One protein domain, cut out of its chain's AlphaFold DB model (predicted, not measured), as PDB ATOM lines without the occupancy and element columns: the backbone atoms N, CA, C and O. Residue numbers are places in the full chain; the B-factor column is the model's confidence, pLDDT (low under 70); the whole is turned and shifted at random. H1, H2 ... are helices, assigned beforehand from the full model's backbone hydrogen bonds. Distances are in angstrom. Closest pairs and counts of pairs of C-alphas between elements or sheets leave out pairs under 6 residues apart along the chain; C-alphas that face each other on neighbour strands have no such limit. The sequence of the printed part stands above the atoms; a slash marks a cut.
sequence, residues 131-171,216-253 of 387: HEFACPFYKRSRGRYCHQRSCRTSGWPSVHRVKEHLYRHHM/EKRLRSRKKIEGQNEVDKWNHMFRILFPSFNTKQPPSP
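What this domain is: This is residues 131 to 171 and 216 to 253 of the 387 residues of the protein "C2H2-type domain-containing protein" of Ophiostoma piceae (strain UAMH 11346) (UniProt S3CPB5). The two longer helices, H4 and H6, make a narrow V that closes near Val 159 and Trp 234 and opens toward their last residues. The short helix H5 lies on one side of this V, and a cluster of three short helices, H1, H2 and H3, lies on the other; the last stretch, residues 242 to 253, has no named element and folds back from the last residue of H6. The printed part has 79 residues with six named helices, in the order H1 to H6, and no named strand; the class is all helix, with 41 residues in named elements. It is compact, with a radius of gyration of the C-alphas of 11.9 A, and rounded, spanning 35 by 25 by 24 A.

How they stand to each other: H1, residues 136 to 140, and H2, residues 142 to 145, touch only at the corner, and only just, with 3 pairs of C-alphas within 8 A; the closest are those of Tyr 138 and Tyr 145, 5.4 A apart. H3, residues 149 to 152, only just touches H1, with 3 such pairs, the closest being Tyr 138 and Cys 151 at 5.8 A. H2 and H3 only just touch, with 3 such pairs and only at the corner, the closest being Tyr 145 and Cys 151 at 6.6 A. H4, residues 159 to 169, is close to H3 but not clearly touching, with the C-alphas of Ser 150 and His 165 closest at 8.0 A. H5, residues 216 to 220, is close to H4 but not clearly touching, with the C-alphas of Tyr 167 and Glu 216 closest at 7.6 A. H6, residues 230 to 241, only just touches H4, with residues 230 to 234 alone and 3 pairs of C-alphas within 8 A; the closest are Val 159 and Trp 234 at 5.9 A. H4 and H6 run the same way at a shallow tilt of 31 degrees. H6 only just touches H5, with residues 237 to 240 alone and 3 such pairs, the closest being Leu 219 and Met 237 at 6.6 A. H1 is close to H6 but not clearly touching, with the C-alphas of Pro 136 and Phe 238 closest at 6.1 A. H2 and H6 are apart. In H1, H4, H5 and H6 every O i to N i+4 pair is within hydrogen-bond range; H2 and H3 are too short for such a pair.

Where its parts are: H1 begins at C-alpha 136, (217.164, 191.608, 203.827). H4 measures 15.2 A from C-alpha 159, at (224.489, 198.073, 207.941), to C-alpha 169. H6 measures 16.5 A and ends at C-alpha 241, (221.868, 189.906, 197.508). H1 and H5 each measure 6.2 A, H2 5.5 A and H3 5.2 A.

The domain as a whole: The C-alphas farthest apart, those of His 147 and Lys 224, are 35.1 A apart. Residues 172 to 215 are not printed, and C-alphas 171 and 216 are 7.6 A apart across this cut, which lies in the link from H4 to H5. Of the links that are printed whole, none is long. Mean pLDDT of the printed part is 88.4; residues 131, 224, 226 and 227 are under 70.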
ATOM      1  N   HIS A 131     216.074 203.934 214.292       68.38
ATOM      2  CA  HIS A 131     215.737 203.272 213.048       68.38
ATOM      3  C   HIS A 131     216.595 202.016 212.899       68.38
ATOM      4  O   HIS A 131     217.680 202.038 212.318       68.38
ATOM      5  N   GLU A 132     216.119 200.907 213.454       90.31
ATOM      6  CA  GLU A 132     216.819 199.636 213.353       90.31
ATOM      7  C   GLU A 132     216.633 199.023 211.954       90.31
ATOM      8  O   GLU A 132     215.518 198.834 211.459       90.31
ATOM      9  N   PHE A 133     217.745 198.695 211.297       93.12
ATOM     10  CA  PHE A 133     217.751 198.037 209.995       93.12
ATOM     11  C   PHE A 133     217.258 196.598 210.102       93.12
ATOM     12  O   PHE A 133     217.608 195.871 211.031       93.12
ATOM     13  N   ALA A 134     216.502 196.157 209.103       94.31
ATOM     14  CA  ALA A 134     215.978 194.806 209.014       94.31
ATOM     15  C   ALA A 134     216.937 193.855 208.280       94.31
ATOM     16  O   ALA A 134     217.767 194.264 207.460       94.31
ATOM     17  N   CYS A 135     216.771 192.552 208.523       95.56
ATOM     18  CA  CYS A 135     217.400 191.511 207.714       95.56
ATOM     19  C   CYS A 135     216.804 191.500 206.284       95.56
ATOM     20  O   CYS A 135     215.592 191.308 206.136       95.56
ATOM     21  N   PRO A 136     217.625 191.632 205.220       94.75
ATOM     22  CA  PRO A 136     217.164 191.608 203.827       94.75
ATOM     23  C   PRO A 136     216.373 190.352 203.441       94.75
ATOM     24  O   PRO A 136     215.354 190.440 202.758       94.75
ATOM     25  N   PHE A 137     216.811 189.181 203.908       94.25
ATOM     26  CA  PHE A 137     216.172 187.897 203.611       94.25
ATOM     27  C   PHE A 137     214.801 187.756 204.271       94.25
ATOM     28  O   PHE A 137     213.861 187.270 203.644       94.25
ATOM     29  N   TYR A 138     214.659 188.232 205.511       93.06
ATOM     30  CA  TYR A 138     213.358 188.277 206.174       93.06
ATOM     31  C   TYR A 138     212.419 189.287 205.504       93.06
ATOM     32  O   TYR A 138     211.243 188.987 205.308       93.06
ATOM     33  N   LYS A 139     212.941 190.453 205.092       91.62
ATOM     34  CA  LYS A 139     212.166 191.474 204.372       91.62
ATOM     35  C   LYS A 139     211.629 190.980 203.033       91.62
ATOM     36  O   LYS A 139     210.477 191.250 202.718       91.62
ATOM     37  N   ARG A 140     212.439 190.248 202.266       90.69
ATOM     38  CA  ARG A 140     212.014 189.671 200.985       90.69
ATOM     39  C   ARG A 140     211.051 188.496 201.169       90.69
ATOM     40  O   ARG A 140     210.039 188.428 200.483       90.69
ATOM     41  N   SER A 141     211.361 187.595 202.101       88.81
ATOM     42  CA  SER A 141     210.681 186.306 202.246       88.81
ATOM     43  C   SER A 141     210.343 186.006 203.707       88.81
ATOM     44  O   SER A 141     210.947 185.133 204.342       88.81
ATOM     45  N   ARG A 142     209.323 186.700 204.236       88.56
ATOM     46  CA  ARG A 142     208.852 186.549 205.630       88.56
ATOM     47  C   ARG A 142     208.547 185.090 205.974       88.56
ATOM     48  O   ARG A 142     208.982 184.614 207.015       88.56
ATOM     49  N   GLY A 143     207.871 184.360 205.081       85.25
ATOM     50  CA  GLY A 143     207.487 182.960 205.304       85.25
ATOM     51  C   GLY A 143     208.677 182.013 205.482       85.25
ATOM     52  O   GLY A 143     208.680 181.186 206.389       85.25
ATOM     53  N   ARG A 144     209.743 182.172 204.688       85.69
ATOM     54  CA  ARG A 144     210.919 181.285 204.753       85.69
ATOM     55  C   ARG A 144     211.745 181.494 206.024       85.69
ATOM     56  O   ARG A 144     212.315 180.548 206.562       85.69
ATOM     57  N   TYR A 145     211.806 182.733 206.504       85.88
ATOM     58  CA  TYR A 145     212.655 183.129 207.628       85.88
ATOM     59  C   TYR A 145     211.877 183.428 208.916       85.88
ATOM     60  O   TYR A 145     212.477 183.856 209.900       85.88
ATOM     61  N   CYS A 146     210.569 183.152 208.964       82.56
ATOM     62  CA  CYS A 146     209.725 183.431 210.132       82.56
ATOM     63  C   CYS A 146     210.160 182.690 211.407       82.56
ATOM     64  O   CYS A 146     209.988 183.216 212.507       82.56
ATOM     65  N   HIS A 147     210.762 181.505 211.272       83.75
ATOM     66  CA  HIS A 147     211.259 180.702 212.394       83.75
ATOM     67  C   HIS A 147     212.665 181.119 212.861       83.75
ATOM     68  O   HIS A 147     213.090 180.754 213.958       83.75
ATOM     69  N   GLN A 148     213.396 181.900 212.058       86.12
ATOM     70  CA  GLN A 148     214.744 182.349 212.392       86.12
ATOM     71  C   GLN A 148     214.670 183.616 213.245       86.12
ATOM     72  O   GLN A 148     214.558 184.729 212.728       86.12
ATOM     73  N   ARG A 149     214.756 183.452 214.572       86.06
ATOM     74  CA  ARG A 149     214.648 184.571 215.531       86.06
ATOM     75  C   ARG A 149     215.629 185.708 215.236       86.06
ATOM     76  O   ARG A 149     215.232 186.866 215.305       86.06
ATOM     77  N   SER A 150     216.863 185.380 214.842       88.94
ATOM     78  CA  SER A 150     217.892 186.370 214.487       88.94
ATOM     79  C   SER A 150     217.568 187.177 213.228       88.94
ATOM     80  O   SER A 150     218.119 188.254 213.043       88.94
ATOM     81  N   CYS A 151     216.698 186.668 212.352       91.19
ATOM     82  CA  CYS A 151     216.274 187.362 211.135       91.19
ATOM     83  C   CYS A 151     214.997 188.179 211.370       91.19
ATOM     84  O   CYS A 151     214.856 189.268 210.824       91.19
ATOM     85  N   ARG A 152     214.065 187.633 212.166       86.62
ATOM     86  CA  ARG A 152     212.734 188.204 212.411       86.62
ATOM     87  C   ARG A 152     212.739 189.352 213.414       86.62
ATOM     88  O   ARG A 152     212.054 190.342 213.198       86.62
ATOM     89  N   THR A 153     213.418 189.167 214.544       75.12
ATOM     90  CA  THR A 153     213.255 190.029 215.729       75.12
ATOM     91  C   THR A 153     214.412 191.002 215.906       75.12
ATOM     92  O   THR A 153     214.267 192.007 216.587       75.12
ATOM     93  N   SER A 154     215.566 190.722 215.304       80.38
ATOM     94  CA  SER A 154     216.722 191.601 215.414       80.38
ATOM     95  C   SER A 154     216.579 192.776 214.458       80.38
ATOM     96  O   SER A 154     216.709 192.608 213.242       80.38
ATOM     97  N   GLY A 155     216.334 193.957 215.011       87.69
ATOM     98  CA  GLY A 155     216.727 195.184 214.356       87.69
ATOM     99  C   GLY A 155     218.207 195.471 214.625       87.69
ATOM    100  O   GLY A 155     218.784 195.065 215.639       87.69
ATOM    101  N   TRP A 156     218.868 196.068 213.638       91.12
ATOM    102  CA  TRP A 156     220.308 196.283 213.646       91.12
ATOM    103  C   TRP A 156     220.627 197.777 213.628       91.12
ATOM    104  O   TRP A 156     220.097 198.490 212.780       91.12
ATOM    105  N   PRO A 157     221.548 198.260 214.474       90.56
ATOM    106  CA  PRO A 157     221.840 199.690 214.564       90.56
ATOM    107  C   PRO A 157     222.646 200.225 213.373       90.56
ATOM    108  O   PRO A 157     222.788 201.428 213.234       90.56
ATOM    109  N   SER A 158     223.233 199.351 212.546       91.62
ATOM    110  CA  SER A 158     223.984 199.756 211.356       91.62
ATOM    111  C   SER A 158     224.053 198.645 210.314       91.62
ATOM    112  O   SER A 158     223.979 197.450 210.625       91.62
ATOM    113  N   VAL A 159     224.307 199.023 209.058       93.12
ATOM    114  CA  VAL A 159     224.489 198.073 207.941       93.12
ATOM    115  C   VAL A 159     225.662 197.123 208.177       93.12
ATOM    116  O   VAL A 159     225.638 195.980 207.724       93.12
ATOM    117  N   HIS A 160     226.687 197.555 208.916       93.12
ATOM    118  CA  HIS A 160     227.801 196.683 209.280       93.12
ATOM    119  C   HIS A 160     227.328 195.473 210.096       93.12
ATOM    120  O   HIS A 160     227.723 194.343 209.807       93.12
ATOM    121  N   ARG A 161     226.430 195.701 211.061       94.06
ATOM    122  CA  ARG A 161     225.849 194.629 211.873       94.06
ATOM    123  C   ARG A 161     224.924 193.723 211.067       94.06
ATOM    124  O   ARG A 161     224.978 192.508 211.237       94.06
ATOM    125  N   VAL A 162     224.170 194.284 210.117       95.19
ATOM    126  CA  VAL A 162     223.389 193.475 209.167       95.19
ATOM    127  C   VAL A 162     224.310 192.560 208.355       95.19
ATOM    128  O   VAL A 162     224.053 191.364 208.270       95.19
ATOM    129  N   LYS A 163     225.420 193.072 207.808       94.69
ATOM    130  CA  LYS A 163     226.391 192.248 207.062       94.69
ATOM    131  C   LYS A 163     226.975 191.125 207.916       94.69
ATOM    132  O   LYS A 163     227.053 189.993 207.452       94.69
ATOM    133  N   GLU A 164     227.350 191.411 209.160       95.88
ATOM    134  CA  GLU A 164     227.833 190.390 210.097       95.88
ATOM    135  C   GLU A 164     226.804 189.265 210.295       95.88
ATOM    136  O   GLU A 164     227.144 188.084 210.205       95.88
ATOM    137  N   HIS A 165     225.537 189.626 210.504       95.00
ATOM    138  CA  HIS A 165     224.437 188.671 210.594       95.00
ATOM    139  C   HIS A 165     224.289 187.829 209.322       95.00
ATOM    140  O   HIS A 165     224.178 186.603 209.400       95.00
ATOM    141  N   LEU A 166     224.338 188.472 208.156       95.38
ATOM    142  CA  LEU A 166     224.248 187.808 206.860       95.38
ATOM    143  C   LEU A 166     225.352 186.760 206.679       95.38
ATOM    144  O   LEU A 166     225.051 185.628 206.302       95.38
ATOM    145  N   TYR A 167     226.601 187.091 207.017       94.88
ATOM    146  CA  TYR A 167     227.723 186.151 206.916       94.88
ATOM    147  C   TYR A 167     227.575 184.943 207.846       94.88
ATOM    148  O   TYR A 167     228.001 183.849 207.501       94.88
ATOM    149  N   ARG A 168     226.950 185.111 209.016       92.75
ATOM    150  CA  ARG A 168     226.766 184.013 209.980       92.75
ATOM    151  C   ARG A 168     225.582 183.105 209.652       92.75
ATOM    152  O   ARG A 168     225.635 181.914 209.944       92.75
ATOM    153  N   HIS A 169     224.499 183.663 209.111       92.00
ATOM    154  CA  HIS A 169     223.216 182.955 209.016       92.00
ATOM    155  C   HIS A 169     222.740 182.658 207.594       92.00
ATOM    156  O   HIS A 169     221.946 181.734 207.420       92.00
ATOM    157  N   HIS A 170     223.206 183.409 206.595       93.75
ATOM    158  CA  HIS A 170     222.724 183.304 205.213       93.75
ATOM    159  C   HIS A 170     223.812 182.905 204.212       93.75
ATOM    160  O   HIS A 170     223.483 182.486 203.101       93.75
ATOM    161  N   MET A 171     225.085 182.990 204.598       94.12
ATOM    162  CA  MET A 171     226.186 182.499 203.779       94.12
ATOM    163  C   MET A 171     226.193 180.969 203.734       94.12
ATOM    164  O   MET A 171     226.053 180.295 204.759       94.12
ATOM    165  N   GLU A 216     229.347 187.212 198.704       94.00
ATOM    166  CA  GLU A 216     230.134 187.635 199.866       94.00
ATOM    167  C   GLU A 216     231.281 188.577 199.465       94.00
ATOM    168  O   GLU A 216     231.439 189.665 200.030       94.00
ATOM    169  N   LYS A 217     232.059 188.200 198.443       93.94
ATOM    170  CA  LYS A 217     233.155 189.017 197.913       93.94
ATOM    171  C   LYS A 217     232.655 190.380 197.433       93.94
ATOM    172  O   LYS A 217     233.291 191.400 197.710       93.94
ATOM    173  N   ARG A 218     231.494 190.425 196.769       93.06
ATOM    174  CA  ARG A 218     230.849 191.681 196.352       93.06
ATOM    175  C   ARG A 218     230.411 192.530 197.546       93.06
ATOM    176  O   ARG A 218     230.661 193.731 197.541       93.06
ATOM    177  N   LEU A 219     229.854 191.928 198.598       93.38
ATOM    178  CA  LEU A 219     229.452 192.632 199.824       93.38
ATOM    179  C   LEU A 219     230.631 193.187 200.638       93.38
ATOM    180  O   LEU A 219     230.471 194.201 201.335       93.38
ATOM    181  N   ARG A 220     231.796 192.533 200.563       91.62
ATOM    182  CA  ARG A 220     233.055 192.978 201.187       91.62
ATOM    183  C   ARG A 220     233.780 194.053 200.380       91.62
ATOM    184  O   ARG A 220     234.579 194.792 200.957       91.62
ATOM    185  N   SER A 221     233.515 194.147 199.078       89.06
ATOM    186  CA  SER A 221     234.107 195.172 198.222       89.06
ATOM    187  C   SER A 221     233.800 196.571 198.758       89.06
ATOM    188  O   SER A 221     232.656 196.903 199.064       89.06
ATOM    189  N   ARG A 222     234.839 197.407 198.855       78.50
ATOM    190  CA  ARG A 222     234.731 198.823 199.242       78.50
ATOM    191  C   ARG A 222     234.535 199.746 198.039       78.50
ATOM    192  O   ARG A 222     234.809 200.941 198.148       78.50
ATOM    193  N   LYS A 223     234.120 199.212 196.881       80.38
ATOM    194  CA  LYS A 223     233.823 200.044 195.706       80.38
ATOM    195  C   LYS A 223     232.864 201.155 196.145       80.38
ATOM    196  O   LYS A 223     231.895 200.859 196.842       80.38
ATOM    197  N   LYS A 224     233.195 202.413 195.821       63.66
ATOM    198  CA  LYS A 224     232.434 203.589 196.269       63.66
ATOM    199  C   LYS A 224     230.951 203.358 195.976       63.66
ATOM    200  O   LYS A 224     230.572 203.208 194.820       63.66
ATOM    201  N   ILE A 225     230.160 203.281 197.041       73.19
ATOM    202  CA  ILE A 225     228.704 203.258 196.960       73.19
ATOM    203  C   ILE A 225     228.290 204.711 196.724       73.19
ATOM    204  O   ILE A 225     228.725 205.601 197.457       73.19
ATOM    205  N   GLU A 226     227.512 204.958 195.675       56.56
ATOM    206  CA  GLU A 226     226.838 206.240 195.477       56.56
ATOM    207  C   GLU A 226     225.789 206.393 196.584       56.56
ATOM    208  O   GLU A 226     224.790 205.681 196.606       56.56
ATOM    209  N   GLY A 227     226.095 207.247 197.563       60.91
ATOM    210  CA  GLY A 227     225.321 207.425 198.794       60.91
ATOM    211  C   GLY A 227     226.177 207.204 200.046       60.91
ATOM    212  O   GLY A 227     226.796 206.155 200.231       60.91
ATOM    213  N   GLN A 228     226.241 208.212 200.918       74.19
ATOM    214  CA  GLN A 228     226.975 208.135 202.192       74.19
ATOM    215  C   GLN A 228     226.106 207.615 203.346       74.19
ATOM    216  O   GLN A 228     226.636 207.170 204.373       74.19
ATOM    217  N   ASN A 229     224.784 207.609 203.163       89.00
ATOM    218  CA  ASN A 229     223.836 207.309 204.223       89.00
ATOM    219  C   ASN A 229     223.730 205.800 204.465       89.00
ATOM    220  O   ASN A 229     223.988 204.971 203.589       89.00
ATOM    221  N   GLU A 230     223.347 205.415 205.681       90.62
ATOM    222  CA  GLU A 230     223.196 203.998 206.025       90.62
ATOM    223  C   GLU A 230     222.054 203.322 205.257       90.62
ATOM    224  O   GLU A 230     222.181 202.166 204.861       90.62
ATOM    225  N   VAL A 231     220.993 204.066 204.934       91.31
ATOM    226  CA  VAL A 231     219.899 203.606 204.065       91.31
ATOM    227  C   VAL A 231     220.403 203.217 202.676       91.31
ATOM    228  O   VAL A 231     220.098 202.125 202.199       91.31
ATOM    229  N   ASP A 232     221.233 204.052 202.048       91.12
ATOM    230  CA  ASP A 232     221.781 203.769 200.715       91.12
ATOM    231  C   ASP A 232     222.694 202.545 200.743       91.12
ATOM    232  O   ASP A 232     222.631 201.685 199.861       91.12
ATOM    233  N   LYS A 233     223.493 202.404 201.808       91.69
ATOM    234  CA  LYS A 233     224.329 201.218 202.040       91.69
ATOM    235  C   LYS A 233     223.480 199.956 202.193       91.69
ATOM    236  O   LYS A 233     223.867 198.905 201.675       91.69
ATOM    237  N   TRP A 234     222.340 200.044 202.880       93.81
ATOM    238  CA  TRP A 234     221.413 198.924 203.025       93.81
ATOM    239  C   TRP A 234     220.769 198.564 201.683       93.81
ATOM    240  O   TRP A 234     220.803 197.402 201.284       93.81
ATOM    241  N   ASN A 235     220.281 199.558 200.937       92.75
ATOM    242  CA  ASN A 235     219.685 199.379 199.609       92.75
ATOM    243  C   ASN A 235     220.680 198.772 198.612       92.75
ATOM    244  O   ASN A 235     220.342 197.869 197.848       92.75
ATOM    245  N   HIS A 236     221.930 199.234 198.634       91.94
ATOM    246  CA  HIS A 236     222.997 198.688 197.805       91.94
ATOM    247  C   HIS A 236     223.282 197.218 198.145       91.94
ATOM    248  O   HIS A 236     223.341 196.371 197.254       91.94
ATOM    249  N   MET A 237     223.396 196.892 199.435       93.88
ATOM    250  CA  MET A 237     223.536 195.510 199.902       93.88
ATOM    251  C   MET A 237     222.347 194.642 199.470       93.88
ATOM    252  O   MET A 237     222.561 193.528 198.995       93.88
ATOM    253  N   PHE A 238     221.117 195.148 199.583       94.56
ATOM    254  CA  PHE A 238     219.909 194.438 199.163       94.56
ATOM    255  C   PHE A 238     219.961 194.066 197.675       94.56
ATOM    256  O   PHE A 238     219.697 192.920 197.321       94.56
ATOM    257  N   ARG A 239     220.380 194.992 196.805       93.31
ATOM    258  CA  ARG A 239     220.516 194.737 195.359       93.31
ATOM    259  C   ARG A 239     221.611 193.726 195.017       93.31
ATOM    260  O   ARG A 239     221.447 192.958 194.076       93.31
ATOM    261  N   ILE A 240     222.707 193.697 195.779       93.69
ATOM    262  CA  ILE A 240     223.756 192.675 195.609       93.69
ATOM    263  C   ILE A 240     223.221 191.281 195.961       93.69
ATOM    264  O   ILE A 240     223.510 190.324 195.245       93.69
ATOM    265  N   LEU A 241     222.460 191.169 197.055       94.12
ATOM    266  CA  LEU A 241     221.868 189.906 197.508       94.12
ATOM    267  C   LEU A 241     220.784 189.401 196.555       94.12
ATOM    268  O   LEU A 241     220.630 188.196 196.375       94.12
ATOM    269  N   PHE A 242     220.035 190.324 195.953       93.56
ATOM    270  CA  PHE A 242     218.846 190.031 195.167       93.56
ATOM    271  C   PHE A 242     218.919 190.706 193.791       93.56
ATOM    272  O   PHE A 242     218.283 191.744 193.580       93.56
ATOM    273  N   PRO A 243     219.662 190.123 192.833       89.94
ATOM    274  CA  PRO A 243     219.791 190.662 191.478       89.94
ATOM    275  C   PRO A 243     218.450 190.901 190.772       89.94
ATOM    276  O   PRO A 243     218.314 191.865 190.019       89.94
ATOM    277  N   SER A 244     217.427 190.092 191.068       87.75
ATOM    278  CA  SER A 244     216.052 190.293 190.580       87.75
ATOM    279  C   SER A 244     215.415 191.642 190.965       87.75
ATOM    280  O   SER A 244     214.447 192.070 190.332       87.75
ATOM    281  N   PHE A 245     215.961 192.343 191.965       84.88
ATOM    282  CA  PHE A 245     215.533 193.674 192.408       84.88
ATOM    283  C   PHE A 245     216.448 194.805 191.924       84.88
ATOM    284  O   PHE A 245     216.282 195.944 192.352       84.88
ATOM    285  N   ASN A 246     217.392 194.549 191.016       82.50
ATOM    286  CA  ASN A 246     218.322 195.593 190.578       82.50
ATOM    287  C   ASN A 246     217.618 196.752 189.838       82.50
ATOM    288  O   ASN A 246     218.036 197.899 189.950       82.50
ATOM    289  N   THR A 247     216.515 196.463 189.139       82.25
ATOM    290  CA  THR A 247     215.680 197.451 188.425       82.25
ATOM    291  C   THR A 247     214.445 197.896 189.208       82.25
ATOM    292  O   THR A 247     213.734 198.799 188.774       82.25
ATOM    293  N   LYS A 248     214.163 197.265 190.353       87.12
ATOM    294  CA  LYS A 248     212.978 197.536 191.174       87.12
ATOM    295  C   LYS A 248     213.353 198.381 192.386       87.12
ATOM    296  O   LYS A 248     214.512 198.436 192.804       87.12
ATOM    297  N   GLN A 249     212.350 199.028 192.973       83.50
ATOM    298  CA  GLN A 249     212.538 199.669 194.266       83.50
ATOM    299  C   GLN A 249     212.697 198.591 195.352       83.50
ATOM    300  O   GLN A 249     211.871 197.673 195.410       83.50
ATOM    301  N   PRO A 250     213.762 198.648 196.175       87.94
ATOM    302  CA  PRO A 250     213.911 197.748 197.307       87.94
ATOM    303  C   PRO A 250     212.843 198.054 198.372       87.94
ATOM    304  O   PRO A 250     212.331 199.175 198.434       87.94
ATOM    305  N   PRO A 251     212.492 197.074 199.220       89.56
ATOM    306  CA  PRO A 251     211.592 197.301 200.343       89.56
ATOM    307  C   PRO A 251     212.214 198.264 201.364       89.56
ATOM    308  O   PRO A 251     213.418 198.521 201.342       89.56
ATOM    309  N   SER A 252     211.394 198.752 202.300       90.19
ATOM    310  CA  SER A 252     211.874 199.621 203.378       90.19
ATOM    311  C   SER A 252     213.023 198.956 204.166       90.19
ATOM    312  O   SER A 252     212.846 197.820 204.634       90.19
ATOM    313  N   PRO A 253     214.167 199.649 204.354       91.62
ATOM    314  CA  PRO A 253     215.328 199.143 205.089       91.62
ATOM    315  C   PRO A 253     215.074 198.819 206.559       91.62
ATOM    316  O   PRO A 253     215.854 198.082 207.162       91.62
TER     317      PRO A 253